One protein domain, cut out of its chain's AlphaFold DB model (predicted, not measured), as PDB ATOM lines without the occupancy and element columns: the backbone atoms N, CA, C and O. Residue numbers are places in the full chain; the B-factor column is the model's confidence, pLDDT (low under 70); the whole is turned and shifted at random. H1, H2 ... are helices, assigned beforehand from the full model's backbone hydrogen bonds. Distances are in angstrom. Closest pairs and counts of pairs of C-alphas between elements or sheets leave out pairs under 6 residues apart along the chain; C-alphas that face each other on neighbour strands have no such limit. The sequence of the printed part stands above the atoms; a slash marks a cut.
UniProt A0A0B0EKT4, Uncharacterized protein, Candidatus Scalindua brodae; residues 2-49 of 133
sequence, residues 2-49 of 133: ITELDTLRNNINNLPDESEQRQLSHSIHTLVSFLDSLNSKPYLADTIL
ATOM      1  N   ILE A   2     121.245 153.978 153.144       61.97
ATOM      2  CA  ILE A   2     121.779 153.000 154.128       61.97
ATOM      3  C   ILE A   2     123.128 152.398 153.683       61.97
ATOM      4  O   ILE A   2     124.063 152.320 154.470       61.97
ATOM      5  N   THR A   3     123.278 152.081 152.394       64.50
ATOM      6  CA  THR A   3     124.511 151.502 151.828       64.50
ATOM      7  C   THR A   3     125.715 152.440 151.896       64.50
ATOM      8  O   THR A   3     126.825 152.002 152.181       64.50
ATOM      9  N   GLU A   4     125.514 153.737 151.670       65.12
ATOM     10  CA  GLU A   4     126.577 154.746 151.748       65.12
ATOM     11  C   GLU A   4     127.075 154.925 153.187       65.12
ATOM     12  O   GLU A   4     128.280 155.045 153.403       65.12
ATOM     13  N   LEU A   5     126.171 154.859 154.173       69.69
ATOM     14  CA  LEU A   5     126.540 154.885 155.589       69.69
ATOM     15  C   LEU A   5     127.329 153.638 156.008       69.69
ATOM     16  O   LEU A   5     128.317 153.771 156.726       69.69
ATOM     17  N   ASP A   6     126.946 152.448 155.538       73.06
ATOM     18  CA  ASP A   6     127.702 151.217 155.810       73.06
ATOM     19  C   ASP A   6     129.079 151.233 155.134       73.06
ATOM     20  O   ASP A   6     130.072 150.801 155.720       73.06
ATOM     21  N   THR A   7     129.170 151.803 153.930       74.44
ATOM     22  CA  THR A   7     130.448 151.969 153.222       74.44
ATOM     23  C   THR A   7     131.362 152.940 153.971       74.44
ATOM     24  O   THR A   7     132.546 152.664 154.156       74.44
ATOM     25  N   LEU A   8     130.812 154.054 154.463       68.50
ATOM     26  CA  LEU A   8     131.550 155.027 155.263       68.50
ATOM     27  C   LEU A   8     132.004 154.431 156.602       68.50
ATOM     28  O   LEU A   8     133.159 154.602 156.984       68.50
ATOM     29  N   ARG A   9     131.137 153.677 157.283       72.19
ATOM     30  CA  ARG A   9     131.463 152.984 158.536       72.19
ATOM     31  C   ARG A   9     132.576 151.956 158.346       72.19
ATOM     32  O   ARG A   9     133.504 151.913 159.147       72.19
ATOM     33  N   ASN A  10     132.514 151.163 157.279       73.75
ATOM     34  CA  ASN A  10     133.556 150.187 156.963       73.75
ATOM     35  C   ASN A  10     134.884 150.865 156.610       73.75
ATOM     36  O   ASN A  10     135.931 150.393 157.033       73.75
ATOM     37  N   ASN A  11     134.853 152.002 155.912       68.38
ATOM     38  CA  ASN A  11     136.061 152.778 155.635       68.38
ATOM     39  C   ASN A  11     136.674 153.384 156.902       68.38
ATOM     40  O   ASN A  11     137.891 153.360 157.038       68.38
ATOM     41  N   ILE A  12     135.856 153.871 157.841       69.12
ATOM     42  CA  ILE A  12     136.339 154.374 159.135       69.12
ATOM     43  C   ILE A  12     136.975 153.245 159.957       69.12
ATOM     44  O   ILE A  12     138.030 153.449 160.544       69.12
ATOM     45  N   ASN A  13     136.385 152.046 159.949       68.19
ATOM     46  CA  ASN A  13     136.940 150.874 160.637       68.19
ATOM     47  C   ASN A  13     138.218 150.319 159.981       68.19
ATOM     48  O   ASN A  13     138.945 149.570 160.622       68.19
ATOM     49  N   ASN A  14     138.471 150.666 158.717       68.31
ATOM     50  CA  ASN A  14     139.663 150.266 157.967       68.31
ATOM     51  C   ASN A  14     140.751 151.353 157.964       68.31
ATOM     52  O   ASN A  14     141.767 151.195 157.282       68.31
ATOM     53  N   LEU A  15     140.542 152.473 158.666       68.88
ATOM     54  CA  LEU A  15     141.599 153.459 158.856       68.88
ATOM     55  C   LEU A  15     142.656 152.862 159.791       68.88
ATOM     56  O   LEU A  15     142.295 152.358 160.856       68.88
ATOM     57  N   PRO A  16     143.943 152.921 159.416       67.19
ATOM     58  CA  PRO A  16     144.995 152.354 160.237       67.19
ATOM     59  C   PRO A  16     145.061 153.090 161.572       67.19
ATOM     60  O   PRO A  16     145.150 154.325 161.601       67.19
ATOM     61  N   ASP A  17     145.018 152.322 162.659       77.12
ATOM     62  CA  ASP A  17     145.121 152.834 164.025       77.12
ATOM     63  C   ASP A  17     146.469 153.547 164.243       77.12
ATOM     64  O   ASP A  17     147.450 153.306 163.529       77.12
ATOM     65  N   GLU A  18     146.559 154.424 165.246       73.81
ATOM     66  CA  GLU A  18     147.808 155.130 165.558       73.81
ATOM     67  C   GLU A  18     148.978 154.161 165.790       73.81
ATOM     68  O   GLU A  18     150.126 154.476 165.462       73.81
ATOM     69  N   SER A  19     148.703 152.975 166.340       74.00
ATOM     70  CA  SER A  19     149.699 151.920 166.534       74.00
ATOM     71  C   SER A  19     150.241 151.374 165.206       74.00
ATOM     72  O   SER A  19     151.460 151.277 165.034       74.00
ATOM     73  N   GLU A  20     149.365 151.110 164.236       75.56
ATOM     74  CA  GLU A  20     149.720 150.632 162.897       75.56
ATOM     75  C   GLU A  20     150.495 151.694 162.115       75.56
ATOM     76  O   GLU A  20     151.506 151.391 161.476       75.56
ATOM     77  N   GLN A  21     150.092 152.963 162.230       80.38
ATOM     78  CA  GLN A  21     150.814 154.079 161.618       80.38
ATOM     79  C   GLN A  21     152.229 154.224 162.191       80.38
ATOM     80  O   GLN A  21     153.190 154.410 161.439       80.38
ATOM     81  N   ARG A  22     152.393 154.084 163.514       79.38
ATOM     82  CA  ARG A  22     153.714 154.106 164.165       79.38
ATOM     83  C   ARG A  22     154.570 152.915 163.744       79.38
ATOM     84  O   ARG A  22     155.754 153.098 163.470       79.38
ATOM     85  N   GLN A  23     153.990 151.720 163.647       80.62
ATOM     86  CA  GLN A  23     154.700 150.521 163.205       80.62
ATOM     87  C   GLN A  23     155.146 150.630 161.743       80.62
ATOM     88  O   GLN A  23     156.290 150.292 161.418       80.62
ATOM     89  N   LEU A  24     154.288 151.162 160.871       81.06
ATOM     90  CA  LEU A  24     154.629 151.451 159.482       81.06
ATOM     91  C   LEU A  24     155.761 152.478 159.408       81.06
ATOM     92  O   LEU A  24     156.768 152.236 158.744       81.06
ATOM     93  N   SER A  25     155.647 153.586 160.144       83.56
ATOM     94  CA  SER A  25     156.679 154.624 160.193       83.56
ATOM     95  C   SER A  25     158.015 154.084 160.710       83.56
ATOM     96  O   SER A  25     159.064 154.395 160.149       83.56
ATOM     97  N   HIS A  26     157.998 153.253 161.756       87.62
ATOM     98  CA  HIS A  26     159.197 152.613 162.297       87.62
ATOM     99  C   HIS A  26     159.835 151.658 161.281       87.62
ATOM    100  O   HIS A  26     161.055 151.656 161.101       87.62
ATOM    101  N   SER A  27     159.016 150.887 160.564       83.94
ATOM    102  CA  SER A  27     159.481 149.963 159.527       83.94
ATOM    103  C   SER A  27     160.103 150.710 158.344       83.94
ATOM    104  O   SER A  27     161.187 150.344 157.890       83.94
ATOM    105  N   ILE A  28     159.477 151.804 157.896       84.69
ATOM    106  CA  ILE A  28     160.026 152.693 156.860       84.69
ATOM    107  C   ILE A  28     161.359 153.282 157.324       84.69
ATOM    108  O   ILE A  28     162.343 153.229 156.589       84.69
ATOM    109  N   HIS A  29     161.426 153.796 158.553       88.25
ATOM    110  CA  HIS A  29     162.656 154.374 159.088       88.25
ATOM    111  C   HIS A  29     163.790 153.342 159.190       88.25
ATOM    112  O   HIS A  29     164.942 153.646 158.878       88.25
ATOM    113  N   THR A  30     163.460 152.102 159.555       87.25
ATOM    114  CA  THR A  30     164.410 150.982 159.607       87.25
ATOM    115  C   THR A  30     164.929 150.627 158.215       87.25
ATOM    116  O   THR A  30     166.132 150.445 158.038       87.25
ATOM    117  N   LEU A  31     164.050 150.588 157.209       85.56
ATOM    118  CA  LEU A  31     164.428 150.358 155.812       85.56
ATOM    119  C   LEU A  31     165.346 151.464 155.282       85.56
ATOM    120  O   LEU A  31     166.368 151.162 154.673       85.56
ATOM    121  N   VAL A  32     165.019 152.730 155.545       85.19
ATOM    122  CA  VAL A  32     165.855 153.875 155.150       85.19
ATOM    123  C   VAL A  32     167.228 153.790 155.815       85.19
ATOM    124  O   VAL A  32     168.243 153.843 155.129       85.19
ATOM    125  N   SER A  33     167.269 153.541 157.125       83.94
ATOM    126  CA  SER A  33     168.525 153.400 157.876       83.94
ATOM    127  C   SER A  33     169.376 152.232 157.367       83.94
ATOM    128  O   SER A  33     170.600 152.328 157.277       83.94
ATOM    129  N   PHE A  34     168.736 151.121 156.996       83.94
ATOM    130  CA  PHE A  34     169.412 149.990 156.375       83.94
ATOM    131  C   PHE A  34     170.015 150.374 155.018       83.94
ATOM    132  O   PHE A  34     171.194 150.103 154.787       83.94
ATOM    133  N   LEU A  35     169.259 151.049 154.146       81.62
ATOM    134  CA  LEU A  35     169.752 151.518 152.845       81.62
ATOM    135  C   LEU A  35     170.904 152.526 152.991       81.62
ATOM    136  O   LEU A  35     171.911 152.404 152.293       81.62
ATOM    137  N   ASP A  36     170.824 153.452 153.945       80.44
ATOM    138  CA  ASP A  36     171.914 154.386 154.244       80.44
ATOM    139  C   ASP A  36     173.169 153.662 154.753       80.44
ATOM    140  O   ASP A  36     174.302 154.001 154.389       80.44
ATOM    141  N   SER A  37     172.998 152.587 155.529       79.00
ATOM    142  CA  SER A  37     174.120 151.746 155.956       79.00
ATOM    143  C   SER A  37     174.797 151.011 154.787       79.00
ATOM    144  O   SER A  37     176.006 150.765 154.834       79.00
ATOM    145  N   LEU A  38     174.058 150.712 153.708       75.00
ATOM    146  CA  LEU A  38     174.613 150.113 152.491       75.00
ATOM    147  C   LEU A  38     175.457 151.108 151.688       75.00
ATOM    148  O   LEU A  38     176.475 150.699 151.129       75.00
ATOM    149  N   ASN A  39     175.126 152.407 151.705       68.75
ATOM    150  CA  ASN A  39     175.981 153.452 151.115       68.75
ATOM    151  C   ASN A  39     177.375 153.478 151.761       68.75
ATOM    152  O   ASN A  39     178.375 153.748 151.099       68.75
ATOM    153  N   SER A  40     177.449 153.136 153.050       75.38
ATOM    154  CA  SER A  40     178.699 153.073 153.817       75.38
ATOM    155  C   SER A  40     179.518 151.800 153.538       75.38
ATOM    156  O   SER A  40     180.694 151.730 153.892       75.38
ATOM    157  N   LYS A  41     178.908 150.766 152.936       75.75
ATOM    158  CA  LYS A  41     179.509 149.441 152.695       75.75
ATOM    159  C   LYS A  41     179.250 148.980 151.249       75.75
ATOM    160  O   LYS A  41     178.446 148.068 151.025       75.75
ATOM    161  N   PRO A  42     179.973 149.542 150.260       65.50
ATOM    162  CA  PRO A  42     179.692 149.338 148.834       65.50
ATOM    163  C   PRO A  42     179.792 147.869 148.385       65.50
ATOM    164  O   PRO A  42     179.057 147.439 147.501       65.50
ATOM    165  N   TYR A  43     180.640 147.066 149.035       65.12
ATOM    166  CA  TYR A  43     180.797 145.639 148.726       65.12
ATOM    167  C   TYR A  43     179.573 144.784 149.114       65.12
ATOM    168  O   TYR A  43     179.297 143.773 148.471       65.12
ATOM    169  N   LEU A  44     178.816 145.187 150.142       63.78
ATOM    170  CA  LEU A  44     177.580 144.503 150.548       63.78
ATOM    171  C   LEU A  44     176.384 144.960 149.711       63.78
ATOM    172  O   LEU A  44     175.526 144.142 149.383       63.78
ATOM    173  N   ALA A  45     176.359 146.237 149.314       61.97
ATOM    174  CA  ALA A  45     175.341 146.781 148.419       61.97
ATOM    175  C   ALA A  45     175.274 145.999 147.096       61.97
ATOM    176  O   ALA A  45     174.187 145.635 146.663       61.97
ATOM    177  N   ASP A  46     176.431 145.642 146.529       60.72
ATOM    178  CA  ASP A  46     176.546 144.833 145.306       60.72
ATOM    179  C   ASP A  46     176.004 143.394 145.444       60.72
ATOM    180  O   ASP A  46     175.696 142.758 144.434       60.72
ATOM    181  N   THR A  47     175.906 142.876 146.676       64.00
ATOM    182  CA  THR A  47     175.433 141.511 146.972       64.00
ATOM    183  C   THR A  47     173.941 141.487 147.320       64.00
ATOM    184  O   THR A  47     173.238 140.545 146.961       64.00
ATOM    185  N   ILE A  48     173.456 142.516 148.022       67.69
ATOM    186  CA  ILE A  48     172.080 142.603 148.541       67.69
ATOM    187  C   ILE A  48     171.137 143.226 147.513       67.69
ATOM    188  O   ILE A  48     170.018 142.750 147.326       67.69
ATOM    189  N   LEU A  49     171.579 144.287 146.838       66.25
ATOM    190  CA  LEU A  49     170.830 144.890 145.750       66.25
ATOM    191  C   LEU A  49     171.325 144.224 144.467       66.25
ATOM    192  O   LEU A  49     172.458 144.489 144.057       66.25
TER     193      LEU A  49
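What this domain is: This is residues 2 to 49 of the 133 residues of an uncharacterized protein of Candidatus Scalindua brodae (UniProt A0A0B0EKT4). Three helices follow one another in a long, thin chain without a core: H1 and the long H2 make a wide, open V with the link of residues 14 to 17 at its bend, and the short H3 turns back as a small hook at the far end of H2. H1 packs on no other helix, and H3 meets H2 just by their link. The printed part has 48 residues with three named helices, in the order H1, H2, H3, and no named strand; the class is all helix. The whole is extended, with a radius of gyration of the C-alphas of 19.1 A, and it is a rod with spans of 60 by 18 by 10 A.

Where its parts are: H1 is residues 2 to 13, Ile 2 to Asn 13, and measures 16.6 A from first to last C-alpha; C-alpha 2 is at (121.779, 153.000, 154.128). H2 is residues 18 to 39, Glu 18 to Asn 39, the longest helix with 22 residues and 31.7 A; it begins with C-alpha 18 at (147.808, 155.130, 165.558) and ends with C-alpha 39 at (175.981, 153.452, 151.115). H3 is residues 42 to 48, Pro 42 to Ile 48, and measures 10.2 A; C-alpha 48 is at (172.080, 142.603, 148.541).

How they stand to each other: H1 touches no helix: it is apart from H2, though the two follow each other in the chain, and it is apart from H3. H2 and H3 only just touch, with 3 pairs of C-alphas within 8 A, and they touch only at the corner by their link. The closest C-alphas of the two are those of Leu 38 and Ala 45, 5.3 A apart, and H2 touches H3 with residues 38 to 39 alone. H2 and H3 run opposite ways at a steep tilt of 52 degrees, with their centres 19.8 A apart. In H1 and H2 every O i to N i+4 pair is within hydrogen-bond range; in H3 2 of 3 are.

The domain as a whole: The two C-alphas farthest apart are those of Ile 2 and Tyr 43, 59.7 A, and the first and last printed C-alphas, of Ile 2 and Leu 49, are 50.4 A apart. The printed part has no cut. The link from H1 to H2, with 4 residues, and the link from H2 to H3, with 2 residues, are tight. Residues 2 to 15, of which 2 to 13 belong to H1, stand free, as do residues 25 to 34 of H2, among others. The mean pLDDT of the printed part is 74.2; it is under 70 at 20 residues, namely residues 2 to 5, residue 8, residues 11 to 16, residue 39 and residues 42 to 49.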